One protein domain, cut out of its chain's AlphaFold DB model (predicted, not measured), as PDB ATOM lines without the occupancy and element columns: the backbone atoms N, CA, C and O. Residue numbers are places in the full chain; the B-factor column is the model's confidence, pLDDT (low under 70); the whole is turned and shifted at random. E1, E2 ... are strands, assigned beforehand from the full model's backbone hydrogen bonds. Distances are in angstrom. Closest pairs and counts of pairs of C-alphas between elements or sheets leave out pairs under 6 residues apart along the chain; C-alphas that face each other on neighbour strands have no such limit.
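AT A GLANCE: This is residues 190 to 311 of the 321 residues of the protein "PKD domain-containing protein" of Sphingopyxis terrae (UniProt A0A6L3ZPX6). With little regular structure, the chain from E3 to E9 winds in stacked turns, a solenoid passing between two sheets partly face to face, a sandwich: E2 E1 E3 E5 E7 E9 and the smaller E4 E6 E8. Look among 122 printed residues for nine named strands, E1 to E9 along the chain, parallel in each sheet; the class is all strand, with 43 residues in named elements. The whole is compact, radius of gyration of the C-alphas 13.3 A, spanning 39 by 32 by 22 A.

HOW THE PARTS SIT: Begin with the twisted sheet: E2, residues 213 to 215, E1, 196 to 199, E3, 228 to 232, E5, 250 to 257, E7, 281 to 287, and E9, 300 to 306. Between E5 and E7, N 254 and O 285 are 2.8 A apart, within hydrogen-bond range. The other sheet holds E4, residues 243 to 245, E6, 268 to 270, and E8, 295 to 297; there N 245 and O 269 are 2.9 A apart. Across the sandwich, the closest C-alphas of E6 and E7, Val 270 and Ala 281, are 6.8 A apart.

IN THESE COORDINATES: Find C-alpha 250 at (3.115, -1.135, -38.004); from there E5 runs 21.3 A. E9 runs 16.2 A to C-alpha 306 at (-11.550, -4.280, -47.014).

THE WHOLE: The printed part has no cut. The links E1 to E2 and E2 to E3 are long; no printed residue is under 70 in pLDDT.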
ATOM      1  N   VAL A 190      -0.332 -14.761 -35.177       97.88
ATOM      2  CA  VAL A 190       0.492 -13.539 -35.255       97.88
ATOM      3  C   VAL A 190       0.208 -12.584 -34.089       97.88
ATOM      4  O   VAL A 190       1.130 -11.952 -33.559       97.88
ATOM      5  N   TYR A 191      -1.049 -12.514 -33.639       97.81
ATOM      6  CA  TYR A 191      -1.502 -11.640 -32.553       97.81
ATOM      7  C   TYR A 191      -2.032 -12.427 -31.338       97.81
ATOM      8  O   TYR A 191      -3.181 -12.226 -30.931       97.81
ATOM      9  N   PRO A 192      -1.218 -13.280 -30.693       96.81
ATOM     10  CA  PRO A 192      -1.671 -14.084 -29.567       96.81
ATOM     11  C   PRO A 192      -1.954 -13.225 -28.330       96.81
ATOM     12  O   PRO A 192      -1.317 -12.190 -28.090       96.81
ATOM     13  N   GLY A 193      -2.883 -13.691 -27.496       95.44
ATOM     14  CA  GLY A 193      -3.156 -13.105 -26.186       95.44
ATOM     15  C   GLY A 193      -3.481 -11.609 -26.253       95.44
ATOM     16  O   GLY A 193      -4.225 -11.154 -27.119       95.44
ATOM     17  N   GLY A 194      -2.845 -10.811 -25.388       93.56
ATOM     18  CA  GLY A 194      -3.021  -9.352 -25.320       93.56
ATOM     19  C   GLY A 194      -2.499  -8.548 -26.525       93.56
ATOM     20  O   GLY A 194      -2.512  -7.314 -26.491       93.56
ATOM     21  N   LYS A 195      -2.004  -9.197 -27.589       97.50
ATOM     22  CA  LYS A 195      -1.839  -8.541 -28.897       97.50
ATOM     23  C   LYS A 195      -3.162  -8.424 -29.653       97.50
ATOM     24  O   LYS A 195      -3.295  -7.523 -30.475       97.50
ATOM     25  N   THR A 196      -4.133  -9.282 -29.344       98.56
ATOM     26  CA  THR A 196      -5.518  -9.108 -29.771       98.56
ATOM     27  C   THR A 196      -6.309  -8.391 -28.683       98.56
ATOM     28  O   THR A 196      -6.237  -8.754 -27.509       98.56
ATOM     29  N   VAL A 197      -7.072  -7.377 -29.074       98.56
ATOM     30  CA  VAL A 197      -7.926  -6.581 -28.193       98.56
ATOM     31  C   VAL A 197      -9.347  -6.614 -28.741       98.56
ATOM     32  O   VAL A 197      -9.592  -6.141 -29.842       98.56
ATOM     33  N   CYS A 198     -10.287  -7.158 -27.976       98.62
ATOM     34  CA  CYS A 198     -11.709  -7.128 -28.291       98.62
ATOM     35  C   CYS A 198     -12.391  -5.987 -27.543       98.62
ATOM     36  O   CYS A 198     -12.261  -5.877 -26.320       98.62
ATOM     37  N   ILE A 199     -13.154  -5.179 -28.273       98.62
ATOM     38  CA  ILE A 199     -13.871  -4.022 -27.744       98.62
ATOM     39  C   ILE A 199     -15.378  -4.270 -27.828       98.62
ATOM     40  O   ILE A 199     -15.908  -4.554 -28.903       98.62
ATOM     41  N   SER A 200     -16.068  -4.180 -26.689       98.44
ATOM     42  CA  SER A 200     -17.523  -4.357 -26.583       98.44
ATOM     43  C   SER A 200     -18.104  -3.389 -25.561       98.44
ATOM     44  O   SER A 200     -17.726  -3.429 -24.392       98.44
ATOM     45  N   LEU A 201     -19.048  -2.540 -25.964       98.00
ATOM     46  CA  LEU A 201     -19.669  -1.557 -25.067       98.00
ATOM     47  C   LEU A 201     -20.510  -2.225 -23.976       98.00
ATOM     48  O   LEU A 201     -20.555  -1.747 -22.847       98.00
ATOM     49  N   THR A 202     -21.125  -3.366 -24.282       97.31
ATOM     50  CA  THR A 202     -21.997  -4.110 -23.359       97.31
ATOM     51  C   THR A 202     -21.269  -5.196 -22.568       97.31
ATOM     52  O   THR A 202     -21.915  -5.988 -21.888       97.31
ATOM     53  N   ALA A 203     -19.938  -5.273 -22.681       96.62
ATOM     54  CA  ALA A 203     -19.119  -6.352 -22.128       96.62
ATOM     55  C   ALA A 203     -19.500  -7.772 -22.619       96.62
ATOM     56  O   ALA A 203     -19.084  -8.767 -22.022       96.62
ATOM     57  N   ASP A 204     -20.224  -7.888 -23.740       97.25
ATOM     58  CA  ASP A 204     -20.388  -9.156 -24.455       97.25
ATOM     59  C   ASP A 204     -19.169  -9.422 -25.348       97.25
ATOM     60  O   ASP A 204     -18.962  -8.747 -26.359       97.25
ATOM     61  N   TYR A 205     -18.386 -10.439 -24.989       97.94
ATOM     62  CA  TYR A 205     -17.204 -10.879 -25.733       97.94
ATOM     63  C   TYR A 205     -17.420 -12.218 -26.451       97.94
ATOM     64  O   TYR A 205     -16.458 -12.896 -26.811       97.94
ATOM     65  N   THR A 206     -18.672 -12.622 -26.676       97.62
ATOM     66  CA  THR A 206     -18.986 -13.844 -27.422       97.62
ATOM     67  C   THR A 206     -18.441 -13.742 -28.849       97.62
ATOM     68  O   THR A 206     -18.746 -12.785 -29.570       97.62
ATOM     69  N   GLY A 207     -17.633 -14.728 -29.251       96.19
ATOM     70  CA  GLY A 207     -16.923 -14.753 -30.536       96.19
ATOM     71  C   GLY A 207     -15.586 -14.001 -30.555       96.19
ATOM     72  O   GLY A 207     -14.986 -13.886 -31.618       96.19
ATOM     73  N   CYS A 208     -15.121 -13.470 -29.422       97.25
ATOM     74  CA  CYS A 208     -13.775 -12.912 -29.296       97.25
ATOM     75  C   CYS A 208     -12.726 -14.045 -29.236       97.25
ATOM     76  O   CYS A 208     -12.969 -15.030 -28.529       97.25
ATOM     77  N   PRO A 209     -11.565 -13.921 -29.912       96.69
ATOM     78  CA  PRO A 209     -10.496 -14.917 -29.845       96.69
ATOM     79  C   PRO A 209     -10.037 -15.224 -28.412       96.69
ATOM     80  O   PRO A 209      -9.979 -14.345 -27.546       96.69
ATOM     81  N   ALA A 210      -9.693 -16.486 -28.153       94.12
ATOM     82  CA  ALA A 210      -9.272 -16.929 -26.829       94.12
ATOM     83  C   ALA A 210      -7.991 -16.205 -26.369       94.12
ATOM     84  O   ALA A 210      -7.046 -16.022 -27.131       94.12
ATOM     85  N   GLY A 211      -7.961 -15.784 -25.102       94.75
ATOM     86  CA  GLY A 211      -6.821 -15.068 -24.515       94.75
ATOM     87  C   GLY A 211      -6.687 -13.595 -24.924       94.75
ATOM     88  O   GLY A 211      -5.810 -12.911 -24.395       94.75
ATOM     89  N   ALA A 212      -7.542 -13.087 -25.817       97.88
ATOM     90  CA  ALA A 212      -7.545 -11.678 -26.191       97.88
ATOM     91  C   ALA A 212      -7.867 -10.765 -24.998       97.88
ATOM     92  O   ALA A 212      -8.685 -11.089 -24.128       97.88
ATOM     93  N   ALA A 213      -7.247  -9.585 -24.983       98.19
ATOM     94  CA  ALA A 213      -7.582  -8.539 -24.031       98.19
ATOM     95  C   ALA A 213      -9.012  -8.038 -24.284       98.19
ATOM     96  O   ALA A 213      -9.442  -7.898 -25.426       98.19
ATOM     97  N   ARG A 214      -9.744  -7.743 -23.212       98.19
ATOM     98  CA  ARG A 214     -11.134  -7.276 -23.253       98.19
ATOM     99  C   ARG A 214     -11.188  -5.826 -22.802       98.19
ATOM    100  O   ARG A 214     -10.628  -5.507 -21.754       98.19
ATOM    101  N   ARG A 215     -11.821  -4.955 -23.584       96.88
ATOM    102  CA  ARG A 215     -11.923  -3.519 -23.295       96.88
ATOM    103  C   ARG A 215     -13.296  -2.967 -23.686       96.88
ATOM    104  O   ARG A 215     -13.996  -3.538 -24.516       96.88
ATOM    105  N   GLN A 216     -13.659  -1.827 -23.104       97.56
ATOM    106  CA  GLN A 216     -14.868  -1.061 -23.458       97.56
ATOM    107  C   GLN A 216     -14.533   0.347 -23.979       97.56
ATOM    108  O   GLN A 216     -15.427   1.137 -24.252       97.56
ATOM    109  N   THR A 217     -13.242   0.663 -24.103       96.75
ATOM    110  CA  THR A 217     -12.718   1.968 -24.515       96.75
ATOM    111  C   THR A 217     -11.874   1.827 -25.778       96.75
ATOM    112  O   THR A 217     -11.306   0.761 -26.035       96.75
ATOM    113  N   MET A 218     -11.760   2.916 -26.542       96.06
ATOM    114  CA  MET A 218     -10.867   2.999 -27.699       96.06
ATOM    115  C   MET A 218      -9.397   2.848 -27.254       96.06
ATOM    116  O   MET A 218      -9.058   3.313 -26.159       96.06
ATOM    117  N   PRO A 219      -8.517   2.209 -28.049       95.75
ATOM    118  CA  PRO A 219      -7.082   2.244 -27.797       95.75
ATOM    119  C   PRO A 219      -6.562   3.683 -27.819       95.75
ATOM    120  O   PRO A 219      -6.954   4.488 -28.664       95.75
ATOM    121  N   SER A 220      -5.678   4.002 -26.878       93.12
ATOM    122  CA  SER A 220      -4.992   5.294 -26.832       93.12
ATOM    123  C   SER A 220      -3.879   5.366 -27.879       93.12
ATOM    124  O   SER A 220      -3.452   4.349 -28.434       93.12
ATOM    125  N   LYS A 221      -3.360   6.575 -28.121       87.25
ATOM    126  CA  LYS A 221      -2.188   6.789 -28.978       87.25
ATOM    127  C   LYS A 221      -1.031   5.869 -28.568       87.25
ATOM    128  O   LYS A 221      -0.713   5.750 -27.386       87.25
ATOM    129  N   GLY A 222      -0.431   5.191 -29.547       87.31
ATOM    130  CA  GLY A 222       0.658   4.229 -29.342       87.31
ATOM    131  C   GLY A 222       0.219   2.813 -28.945       87.31
ATOM    132  O   GLY A 222       1.010   1.879 -29.068       87.31
ATOM    133  N   GLU A 223      -1.040   2.598 -28.544       94.88
ATOM    134  CA  GLU A 223      -1.541   1.249 -28.243       94.88
ATOM    135  C   GLU A 223      -1.883   0.436 -29.497       94.88
ATOM    136  O   GLU A 223      -2.103  -0.766 -29.382       94.88
ATOM    137  N   TRP A 224      -1.923   1.052 -30.683       96.38
ATOM    138  CA  TRP A 224      -2.243   0.380 -31.949       96.38
ATOM    139  C   TRP A 224      -1.107  -0.494 -32.473       96.38
ATOM    140  O   TRP A 224      -1.360  -1.529 -33.089       96.38
ATOM    141  N   ASN A 225       0.139  -0.084 -32.235       96.25
ATOM    142  CA  ASN A 225       1.306  -0.687 -32.861       96.25
ATOM    143  C   ASN A 225       1.416  -2.194 -32.561       96.25
ATOM    144  O   ASN A 225       1.433  -2.616 -31.400       96.25
ATOM    145  N   GLY A 226       1.494  -3.014 -33.613       97.31
ATOM    146  CA  GLY A 226       1.564  -4.469 -33.494       97.31
ATOM    147  C   GLY A 226       0.334  -5.114 -32.843       97.31
ATOM    148  O   GLY A 226       0.467  -6.177 -32.220       97.31
ATOM    149  N   LYS A 227      -0.849  -4.486 -32.933       98.12
ATOM    150  CA  LYS A 227      -2.108  -5.019 -32.392       98.12
ATOM    151  C   LYS A 227      -3.110  -5.426 -33.458       98.12
ATOM    152  O   LYS A 227      -3.222  -4.829 -34.524       98.12
ATOM    153  N   ARG A 228      -3.940  -6.394 -33.075       98.62
ATOM    154  CA  ARG A 228      -5.212  -6.690 -33.725       98.62
ATOM    155  C   ARG A 228      -6.353  -6.215 -32.832       98.62
ATOM    156  O   ARG A 228      -6.559  -6.768 -31.756       98.62
ATOM    157  N   VAL A 229      -7.092  -5.203 -33.259       98.69
ATOM    158  CA  VAL A 229      -8.210  -4.611 -32.521       98.69
ATOM    159  C   VAL A 229      -9.517  -4.997 -33.204       98.69
ATOM    160  O   VAL A 229      -9.728  -4.701 -34.375       98.69
ATOM    161  N   LEU A 230     -10.395  -5.689 -32.482       98.75
ATOM    162  CA  LEU A 230     -11.649  -6.222 -33.000       98.75
ATOM    163  C   LEU A 230     -12.830  -5.602 -32.257       98.75
ATOM    164  O   LEU A 230     -12.912  -5.681 -31.034       98.75
ATOM    165  N   PHE A 231     -13.784  -5.054 -32.994       98.75
ATOM    166  CA  PHE A 231     -14.991  -4.450 -32.437       98.75
ATOM    167  C   PHE A 231     -16.186  -5.402 -32.517       98.75
ATOM    168  O   PHE A 231     -16.373  -6.112 -33.508       98.75
ATOM    169  N   LYS A 232     -17.000  -5.457 -31.460       98.56
ATOM    170  CA  LYS A 232     -18.156  -6.359 -31.405       98.56
ATOM    171  C   LYS A 232     -19.190  -5.964 -32.460       98.56
ATOM    172  O   LYS A 232     -19.657  -4.830 -32.491       98.56
ATOM    173  N   ARG A 233     -19.589  -6.920 -33.297       98.50
ATOM    174  CA  ARG A 233     -20.654  -6.731 -34.290       98.50
ATOM    175  C   ARG A 233     -21.995  -6.363 -33.656       98.50
ATOM    176  O   ARG A 233     -22.315  -6.802 -32.553       98.50
ATOM    177  N   GLY A 234     -22.775  -5.574 -34.393       97.56
ATOM    178  CA  GLY A 234     -24.097  -5.092 -33.986       97.56
ATOM    179  C   GLY A 234     -24.091  -3.950 -32.965       97.56
ATOM    180  O   GLY A 234     -25.146  -3.641 -32.421       97.56
ATOM    181  N   GLN A 235     -22.935  -3.340 -32.686       97.69
ATOM    182  CA  GLN A 235     -22.807  -2.208 -31.762       97.69
ATOM    183  C   GLN A 235     -22.371  -0.932 -32.489       97.69
ATOM    184  O   GLN A 235     -21.743  -0.989 -33.549       97.69
ATOM    185  N   ASP A 236     -22.695   0.212 -31.887       96.69
ATOM    186  CA  ASP A 236     -22.308   1.539 -32.362       96.69
ATOM    187  C   ASP A 236     -21.238   2.146 -31.452       96.69
ATOM    188  O   ASP A 236     -21.506   2.497 -30.302       96.69
ATOM    189  N   PHE A 237     -20.019   2.255 -31.976       97.12
ATOM    190  CA  PHE A 237     -18.848   2.780 -31.283       97.12
ATOM    191  C   PHE A 237     -18.580   4.252 -31.608       97.12
ATOM    192  O   PHE A 237     -17.564   4.780 -31.159       97.12
ATOM    193  N   SER A 238     -19.467   4.950 -32.331       92.44
ATOM    194  CA  SER A 238     -19.238   6.353 -32.707       92.44
ATOM    195  C   SER A 238     -19.060   7.276 -31.491       92.44
ATOM    196  O   SER A 238     -18.380   8.295 -31.568       92.44
ATOM    197  N   SER A 239     -19.620   6.898 -30.336       92.88
ATOM    198  CA  SER A 239     -19.448   7.610 -29.062       92.88
ATOM    199  C   SER A 239     -18.032   7.527 -28.477       92.88
ATOM    200  O   SER A 239     -17.666   8.373 -27.664       92.88
ATOM    201  N   LEU A 240     -17.222   6.547 -28.896       94.69
ATOM    202  CA  LEU A 240     -15.820   6.414 -28.490       94.69
ATOM    203  C   LEU A 240     -14.866   7.282 -29.329       94.69
ATOM    204  O   LEU A 240     -13.669   7.316 -29.045       94.69
ATOM    205  N   GLY A 241     -15.381   7.980 -30.345       91.56
ATOM    206  CA  GLY A 241     -14.601   8.818 -31.249       91.56
ATOM    207  C   GLY A 241     -14.027   8.069 -32.453       91.56
ATOM    208  O   GLY A 241     -14.478   6.984 -32.829       91.56
ATOM    209  N   ARG A 242     -13.043   8.699 -33.100       92.25
ATOM    210  CA  ARG A 242     -12.375   8.206 -34.313       92.25
ATOM    211  C   ARG A 242     -11.391   7.079 -33.989       92.25
ATOM    212  O   ARG A 242     -10.663   7.156 -33.002       92.25
ATOM    213  N   ILE A 243     -11.310   6.081 -34.871       95.62
ATOM    214  CA  ILE A 243     -10.160   5.169 -34.916       95.62
ATOM    215  C   ILE A 243      -8.989   5.947 -35.504       95.62
ATOM    216  O   ILE A 243      -9.023   6.304 -36.680       95.62
ATOM    217  N   ASP A 244      -7.978   6.216 -34.690       94.00
ATOM    218  CA  ASP A 244      -6.834   7.039 -35.066       94.00
ATOM    219  C   ASP A 244      -5.553   6.218 -34.901       94.00
ATOM    220  O   ASP A 244      -5.059   6.040 -33.787       94.00
ATOM    221  N   ILE A 245      -5.070   5.639 -36.001       95.62
ATOM    222  CA  ILE A 245      -3.844   4.839 -36.049       95.62
ATOM    223  C   ILE A 245      -2.707   5.772 -36.451       95.62
ATOM    224  O   ILE A 245      -2.688   6.265 -37.576       95.62
ATOM    225  N   GLN A 246      -1.765   6.008 -35.542       93.38
ATOM    226  CA  GLN A 246      -0.723   7.020 -35.731       93.38
ATOM    227  C   GLN A 246       0.318   6.616 -36.776       93.38
ATOM    228  O   GLN A 246       0.483   5.429 -37.081       93.38
ATOM    229  N   ASP A 247       1.066   7.606 -37.269       90.62
ATOM    230  CA  ASP A 247       2.324   7.367 -37.979       90.62
ATOM    231  C   ASP A 247       3.287   6.505 -37.133       90.62
ATOM    232  O   ASP A 247       3.107   6.322 -35.926       90.62
ATOM    233  N   GLY A 248       4.227   5.835 -37.795       91.19
ATOM    234  CA  GLY A 248       5.111   4.831 -37.193       91.19
ATOM    235  C   GLY A 248       4.441   3.516 -36.751       91.19
ATOM    236  O   GLY A 248       5.132   2.515 -36.531       91.19
ATOM    237  N   SER A 249       3.105   3.461 -36.656       95.00
ATOM    238  CA  SER A 249       2.389   2.223 -36.318       95.00
ATOM    239  C   SER A 249       2.554   1.183 -37.422       95.00
ATOM    240  O   SER A 249       2.287   1.458 -38.589       95.00
ATOM    241  N   HIS A 250       2.937  -0.039 -37.064       95.25
ATOM    242  CA  HIS A 250       3.115  -1.135 -38.004       95.25
ATOM    243  C   HIS A 250       2.381  -2.407 -37.587       95.25
ATOM    244  O   HIS A 250       2.259  -2.722 -36.400       95.25
ATOM    245  N   GLY A 251       1.913  -3.165 -38.581       96.50
ATOM    246  CA  GLY A 251       1.276  -4.462 -38.362       96.50
ATOM    247  C   GLY A 251       0.016  -4.334 -37.517       96.50
ATOM    248  O   GLY A 251      -0.102  -5.011 -36.491       96.50
ATOM    249  N   VAL A 252      -0.902  -3.461 -37.927       98.31
ATOM    250  CA  VAL A 252      -2.168  -3.222 -37.227       98.31
ATOM    251  C   VAL A 252      -3.308  -3.839 -38.021       98.31
ATOM    252  O   VAL A 252      -3.451  -3.577 -39.213       98.31
ATOM    253  N   ILE A 253      -4.150  -4.625 -37.355       98.50
ATOM    254  CA  ILE A 253      -5.409  -5.103 -37.935       98.50
ATOM    255  C   ILE A 253      -6.551  -4.522 -37.121       98.50
ATOM    256  O   ILE A 253      -6.677  -4.814 -35.936       98.50
ATOM    257  N   VAL A 254      -7.409  -3.743 -37.761       98.56
ATOM    258  CA  VAL A 254      -8.695  -3.336 -37.215       98.56
ATOM    259  C   VAL A 254      -9.786  -4.117 -37.920       98.56
ATOM    260  O   VAL A 254      -9.859  -4.140 -39.146       98.56
ATOM    261  N   GLY A 255     -10.620  -4.780 -37.135       98.25
ATOM    262  CA  GLY A 255     -11.674  -5.633 -37.649       98.25
ATOM    263  C   GLY A 255     -12.849  -5.723 -36.699       98.25
ATOM    264  O   GLY A 255     -13.022  -4.911 -35.787       98.25
ATOM    265  N   ALA A 256     -13.648  -6.764 -36.884       98.31
ATOM    266  CA  ALA A 256     -14.837  -6.986 -36.089       98.31
ATOM    267  C   ALA A 256     -14.987  -8.456 -35.688       98.31
ATOM    268  O   ALA A 256     -14.538  -9.351 -36.401       98.31
ATOM    269  N   PHE A 257     -15.632  -8.711 -34.549       98.25
ATOM    270  CA  PHE A 257     -15.840 -10.059 -34.011       98.25
ATOM    271  C   PHE A 257     -17.301 -10.313 -33.626       98.25
ATOM    272  O   PHE A 257     -18.088  -9.387 -33.424       98.25
ATOM    273  N   GLY A 258     -17.654 -11.590 -33.477       97.50
ATOM    274  CA  GLY A 258     -19.022 -12.015 -33.185       97.50
ATOM    275  C   GLY A 258     -19.931 -11.980 -34.416       97.50
ATOM    276  O   GLY A 258     -19.467 -11.857 -35.545       97.50
ATOM    277  N   ALA A 259     -21.236 -12.118 -34.192       95.94
ATOM    278  CA  ALA A 259     -22.256 -12.115 -35.239       95.94
ATOM    279  C   ALA A 259     -23.052 -10.800 -35.242       95.94
ATOM    280  O   ALA A 259     -23.098 -10.103 -34.229       95.94
ATOM    281  N   GLY A 260     -23.699 -10.492 -36.367       96.25
ATOM    282  CA  GLY A 260     -24.525  -9.296 -36.549       96.25
ATOM    283  C   GLY A 260     -23.975  -8.340 -37.606       96.25
ATOM    284  O   GLY A 260     -23.033  -8.666 -38.334       96.25
ATOM    285  N   ALA A 261     -24.585  -7.155 -37.688       96.69
ATOM    286  CA  ALA A 261     -24.154  -6.088 -38.587       96.69
ATOM    287  C   ALA A 261     -22.707  -5.647 -38.297       96.69
ATOM    288  O   ALA A 261     -22.205  -5.822 -37.181       96.69
ATOM    289  N   ALA A 262     -22.036  -5.073 -39.300       97.50
ATOM    290  CA  ALA A 262     -20.733  -4.443 -39.100       97.50
ATOM    291  C   ALA A 262     -20.825  -3.382 -37.982       97.50
ATOM    292  O   ALA A 262     -21.843  -2.693 -37.898       97.50
ATOM    293  N   PRO A 263     -19.821  -3.277 -37.096       97.81
ATOM    294  CA  PRO A 263     -19.813  -2.255 -36.060       97.81
ATOM    295  C   PRO A 263     -19.735  -0.863 -36.690       97.81
ATOM    296  O   PRO A 263     -18.957  -0.639 -37.620       97.81
ATOM    297  N   GLU A 264     -20.539   0.054 -36.159       96.31
ATOM    298  CA  GLU A 264     -20.589   1.442 -36.612       96.31
ATOM    299  C   GLU A 264     -19.495   2.263 -35.920       96.31
ATOM    300  O   GLU A 264     -19.324   2.190 -34.702       96.31
ATOM    301  N   MET A 265     -18.756   3.048 -36.697       95.94
ATOM    302  CA  MET A 265     -17.633   3.876 -36.268       95.94
ATOM    303  C   MET A 265     -17.872   5.334 -36.649       95.94
ATOM    304  O   MET A 265     -18.526   5.630 -37.649       95.94
ATOM    305  N   GLU A 266     -17.273   6.263 -35.903       94.06
ATOM    306  CA  GLU A 266     -17.331   7.676 -36.281       94.06
ATOM    307  C   GLU A 266     -16.528   7.935 -37.561       94.06
ATOM    308  O   GLU A 266     -17.048   8.487 -38.520       94.06
ATOM    309  N   SER A 267     -15.263   7.527 -37.602       92.62
ATOM    310  CA  SER A 267     -14.383   7.627 -38.774       92.62
ATOM    311  C   SER A 267     -13.111   6.809 -38.542       92.62
ATOM    312  O   SER A 267     -12.855   6.352 -37.422       92.62
ATOM    313  N   VAL A 268     -12.305   6.639 -39.593       94.56
ATOM    314  CA  VAL A 268     -11.005   5.956 -39.527       94.56
ATOM    315  C   VAL A 268      -9.902   6.852 -40.085       94.56
ATOM    316  O   VAL A 268     -10.049   7.474 -41.138       94.56
ATOM    317  N   GLY A 269      -8.785   6.918 -39.372       94.25
ATOM    318  CA  GLY A 269      -7.544   7.560 -39.779       94.25
ATOM    319  C   GLY A 269      -6.366   6.617 -39.675       94.25
ATOM    320  O   GLY A 269      -6.204   5.943 -38.660       94.25
ATOM    321  N   VAL A 270      -5.544   6.596 -40.719       95.44
ATOM    322  CA  VAL A 270      -4.271   5.879 -40.743       95.44
ATOM    323  C   VAL A 270      -3.157   6.848 -41.111       95.44
ATOM    324  O   VAL A 270      -3.168   7.416 -42.201       95.44
ATOM    325  N   GLY A 271      -2.184   7.000 -40.221       91.31
ATOM    326  CA  GLY A 271      -1.110   7.976 -40.343       91.31
ATOM    327  C   GLY A 271      -1.574   9.395 -40.010       91.31
ATOM    328  O   GLY A 271      -2.666   9.827 -40.395       91.31
ATOM    329  N   ASP A 272      -0.712  10.139 -39.321       79.62
ATOM    330  CA  ASP A 272      -0.987  11.524 -38.952       79.62
ATOM    331  C   ASP A 272      -0.734  12.462 -40.145       79.62
ATOM    332  O   ASP A 272       0.248  12.341 -40.875       79.62
ATOM    333  N   TRP A 273      -1.616  13.450 -40.340       73.69
ATOM    334  CA  TRP A 273      -1.418  14.518 -41.336       73.69
ATOM    335  C   TRP A 273      -0.190  15.387 -41.034       73.69
ATOM    336  O   TRP A 273       0.348  16.050 -41.922       73.69
ATOM    337  N   ARG A 274       0.218  15.421 -39.764       82.19
ATOM    338  CA  ARG A 274       1.442  16.047 -39.269       82.19
ATOM    339  C   ARG A 274       2.177  14.972 -38.475       82.19
ATOM    340  O   ARG A 274       1.880  14.841 -37.291       82.19
ATOM    341  N   PRO A 275       3.025  14.170 -39.134       82.06
ATOM    342  CA  PRO A 275       3.625  13.014 -38.495       82.06
ATOM    343  C   PRO A 275       4.504  13.461 -37.324       82.06
ATOM    344  O   PRO A 275       5.166  14.502 -37.389       82.06
ATOM    345  N   GLU A 276       4.462  12.700 -36.237       85.88
ATOM    346  CA  GLU A 276       5.314  12.919 -35.065       85.88
ATOM    347  C   GLU A 276       6.651  12.173 -35.181       85.88
ATOM    348  O   GLU A 276       7.581  12.436 -34.418       85.88
ATOM    349  N   THR A 277       6.749  11.263 -36.149       84.75
ATOM    350  CA  THR A 277       7.912  10.439 -36.465       84.75
ATOM    351  C   THR A 277       8.237  10.509 -37.961       84.75
ATOM    352  O   THR A 277       7.401  10.885 -38.779       84.75
ATOM    353  N   ASP A 278       9.450  10.112 -38.350       84.25
ATOM    354  CA  ASP A 278       9.816   9.983 -39.772       84.25
ATOM    355  C   ASP A 278       9.272   8.682 -40.406       84.25
ATOM    356  O   ASP A 278       9.423   8.455 -41.611       84.25
ATOM    357  N   ASP A 279       8.636   7.822 -39.606       88.75
ATOM    358  CA  ASP A 279       8.177   6.504 -40.018       88.75
ATOM    359  C   ASP A 279       6.723   6.543 -40.504       88.75
ATOM    360  O   ASP A 279       5.801   7.000 -39.830       88.75
ATOM    361  N   PHE A 280       6.481   5.973 -41.682       91.31
ATOM    362  CA  PHE A 280       5.123   5.784 -42.184       91.31
ATOM    363  C   PHE A 280       4.396   4.712 -41.372       91.31
ATOM    364  O   PHE A 280       4.962   3.655 -41.075       91.31
ATOM    365  N   ALA A 281       3.100   4.919 -41.125       94.12
ATOM    366  CA  ALA A 281       2.253   3.811 -40.709       94.12
ATOM    367  C   ALA A 281       2.306   2.715 -41.791       94.12
ATOM    368  O   ALA A 281       2.251   3.022 -42.985       94.12
ATOM    369  N   SER A 282       2.450   1.439 -41.433       95.06
ATOM    370  CA  SER A 282       2.586   0.393 -42.451       95.06
ATOM    371  C   SER A 282       1.995  -0.961 -42.083       95.06
ATOM    372  O   SER A 282       1.875  -1.297 -40.914       95.06
ATOM    373  N   ASP A 283       1.618  -1.763 -43.082       96.12
ATOM    374  CA  ASP A 283       0.890  -3.024 -42.845       96.12
ATOM    375  C   ASP A 283      -0.357  -2.806 -41.990       96.12
ATOM    376  O   ASP A 283      -0.517  -3.383 -40.912       96.12
ATOM    377  N   ILE A 284      -1.224  -1.920 -42.477       97.75
ATOM    378  CA  ILE A 284      -2.462  -1.567 -41.792       97.75
ATOM    379  C   ILE A 284      -3.624  -2.193 -42.545       97.75
ATOM    380  O   ILE A 284      -3.816  -1.938 -43.733       97.75
ATOM    381  N   VAL A 285      -4.420  -2.991 -41.849       98.31
ATOM    382  CA  VAL A 285      -5.674  -3.529 -42.367       98.31
ATOM    383  C   VAL A 285      -6.807  -2.929 -41.561       98.31
ATOM    384  O   VAL A 285      -6.800  -2.996 -40.337       98.31
ATOM    385  N   VAL A 286      -7.800  -2.381 -42.245       98.12
ATOM    386  CA  VAL A 286      -9.073  -1.975 -41.657       98.12
ATOM    387  C   VAL A 286     -10.159  -2.683 -42.442       98.12
ATOM    388  O   VAL A 286     -10.342  -2.419 -43.633       98.12
ATOM    389  N   ALA A 287     -10.854  -3.607 -41.793       97.44
ATOM    390  CA  ALA A 287     -11.823  -4.450 -42.463       97.44
ATOM    391  C   ALA A 287     -13.136  -4.576 -41.702       97.44
ATOM    392  O   ALA A 287     -13.169  -4.531 -40.474       97.44
ATOM    393  N   ASP A 288     -14.205  -4.838 -42.450       97.12
ATOM    394  CA  ASP A 288     -15.494  -5.254 -41.902       97.12
ATOM    395  C   ASP A 288     -16.162  -4.228 -40.973       97.12
ATOM    396  O   ASP A 288     -16.915  -4.608 -40.070       97.12
ATOM    397  N   LEU A 289     -15.890  -2.940 -41.192       96.75
ATOM    398  CA  LEU A 289     -16.457  -1.833 -40.425       96.75
ATOM    399  C   LEU A 289     -17.504  -1.063 -41.225       96.75
ATOM    400  O   LEU A 289     -17.518  -1.051 -42.455       96.75
ATOM    401  N   SER A 290     -18.350  -0.348 -40.501       95.50
ATOM    402  CA  SER A 290     -19.223   0.673 -41.053       95.50
ATOM    403  C   SER A 290     -18.820   2.023 -40.463       95.50
ATOM    404  O   SER A 290     -18.559   2.094 -39.265       95.50
ATOM    405  N   THR A 291     -18.695   3.083 -41.264       92.31
ATOM    406  CA  THR A 291     -18.349   4.419 -40.751       92.31
ATOM    407  C   THR A 291     -19.350   5.475 -41.182       92.31
ATOM    408  O   THR A 291     -19.768   5.538 -42.341       92.31
ATOM    409  N   ARG A 292     -19.652   6.383 -40.251       89.88
ATOM    410  CA  ARG A 292     -20.415   7.601 -40.529       89.88
ATOM    411  C   ARG A 292     -19.569   8.572 -41.345       89.88
ATOM    412  O   ARG A 292     -19.980   9.007 -42.406       89.88
ATOM    413  N   GLY A 293     -18.372   8.886 -40.869       86.19
ATOM    414  CA  GLY A 293     -17.421   9.781 -41.518       86.19
ATOM    415  C   GLY A 293     -16.476   9.076 -42.493       86.19
ATOM    416  O   GLY A 293     -16.716   7.954 -42.940       86.19
ATOM    417  N   SER A 294     -15.377   9.757 -42.816       86.75
ATOM    418  CA  SER A 294     -14.367   9.296 -43.772       86.75
ATOM    419  C   SER A 294     -13.526   8.126 -43.256       86.75
ATOM    420  O   SER A 294     -13.294   7.984 -42.051       86.75
ATOM    421  N   MET A 295     -12.955   7.366 -44.191       89.94
ATOM    422  CA  MET A 295     -11.762   6.556 -43.939       89.94
ATOM    423  C   MET A 295     -10.626   7.156 -44.756       89.94
ATOM    424  O   MET A 295     -10.774   7.352 -45.958       89.94
ATOM    425  N   SER A 296      -9.518   7.485 -44.103       90.06
ATOM    426  CA  SER A 296      -8.406   8.171 -44.761       90.06
ATOM    427  C   SER A 296      -7.069   7.553 -44.395       90.06
ATOM    428  O   SER A 296      -6.852   7.246 -43.217       90.06
ATOM    429  N   ALA A 297      -6.158   7.473 -45.359       91.62
ATOM    430  CA  ALA A 297      -4.755   7.166 -45.115       91.62
ATOM    431  C   ALA A 297      -3.870   8.353 -45.530       91.62
ATOM    432  O   ALA A 297      -3.845   8.743 -46.691       91.62
ATOM    433  N   GLY A 298      -3.154   8.939 -44.571       87.69
ATOM    434  CA  GLY A 298      -2.202  10.024 -44.801       87.69
ATOM    435  C   GLY A 298      -0.786   9.484 -44.994       87.69
ATOM    436  O   GLY A 298      -0.447   8.910 -46.028       87.69
ATOM    437  N   VAL A 299       0.055   9.663 -43.974       90.38
ATOM    438  CA  VAL A 299       1.449   9.191 -43.953       90.38
ATOM    439  C   VAL A 299       1.475   7.682 -43.681       90.38
ATOM    440  O   VAL A 299       1.738   7.226 -42.568       90.38
ATOM    441  N   ALA A 300       1.165   6.888 -44.712       92.88
ATOM    442  CA  ALA A 300       1.131   5.435 -44.613       92.88
ATOM    443  C   ALA A 300       1.589   4.695 -45.885       92.88
ATOM    444  O   ALA A 300       1.541   5.215 -46.996       92.88
ATOM    445  N   THR A 301       1.990   3.431 -45.728       92.81
ATOM    446  CA  THR A 301       2.275   2.496 -46.826       92.81
ATOM    447  C   THR A 301       1.571   1.164 -46.588       92.81
ATOM    448  O   THR A 301       1.505   0.680 -45.464       92.81
ATOM    449  N   ARG A 302       1.084   0.509 -47.648       92.81
ATOM    450  CA  ARG A 302       0.475  -0.838 -47.552       92.81
ATOM    451  C   ARG A 302      -0.716  -0.846 -46.579       92.81
ATOM    452  O   ARG A 302      -0.740  -1.593 -45.602       92.81
ATOM    453  N   VAL A 303      -1.678   0.026 -46.872       95.62
ATOM    454  CA  VAL A 303      -2.962   0.121 -46.172       95.62
ATOM    455  C   VAL A 303      -4.022  -0.619 -46.983       95.62
ATOM    456  O   VAL A 303      -4.123  -0.418 -48.192       95.62
ATOM    457  N   LEU A 304      -4.804  -1.468 -46.325       96.25
ATOM    458  CA  LEU A 304      -5.915  -2.200 -46.917       96.25
ATOM    459  C   LEU A 304      -7.219  -1.818 -46.216       96.25
ATOM    460  O   LEU A 304      -7.416  -2.144 -45.048       96.25
ATOM    461  N   PHE A 305      -8.127  -1.187 -46.959       95.62
ATOM    462  CA  PHE A 305      -9.529  -1.042 -46.573       95.62
ATOM    463  C   PHE A 305     -10.342  -2.145 -47.254       95.62
ATOM    464  O   PHE A 305     -10.473  -2.148 -48.477       95.62
ATOM    465  N   LEU A 306     -10.873  -3.094 -46.481       95.06
ATOM    466  CA  LEU A 306     -11.550  -4.280 -47.014       95.06
ATOM    467  C   LEU A 306     -12.977  -4.411 -46.470       95.06
ATOM    468  O   LEU A 306     -13.182  -4.502 -45.266       95.06
ATOM    469  N   ARG A 307     -13.977  -4.483 -47.358       92.81
ATOM    470  CA  ARG A 307     -15.397  -4.695 -46.989       92.81
ATOM    471  C   ARG A 307     -15.932  -3.685 -45.966       92.81
ATOM    472  O   ARG A 307     -16.763  -4.027 -45.126       92.81
ATOM    473  N   ASN A 308     -15.463  -2.443 -46.041       93.94
ATOM    474  CA  ASN A 308     -16.004  -1.380 -45.211       93.94
ATOM    475  C   ASN A 308     -17.151  -0.650 -45.921       93.94
ATOM    476  O   ASN A 308     -17.169  -0.561 -47.149       93.94
ATOM    477  N   THR A 309     -18.098  -0.120 -45.149       92.00
ATOM    478  CA  THR A 309     -19.261   0.624 -45.658       92.00
ATOM    479  C   THR A 309     -19.251   2.059 -45.137       92.00
ATOM    480  O   THR A 309     -18.873   2.290 -43.993       92.00
ATOM    481  N   LEU A 310     -19.680   3.017 -45.963       89.44
ATOM    482  CA  LEU A 310     -19.942   4.400 -45.551       89.44
ATOM    483  C   LEU A 310     -21.459   4.584 -45.390       89.44
ATOM    484  O   LEU A 310     -22.192   4.461 -46.371       89.44
ATOM    485  N   THR A 311     -21.942   4.848 -44.177       83.62
ATOM    486  CA  THR A 311     -23.385   4.884 -43.842       83.62
ATOM    487  C   THR A 311     -24.001   6.271 -43.850       83.62
ATOM    488  O   THR A 311     -25.204   6.405 -44.059       83.62
TER     489      THR A 311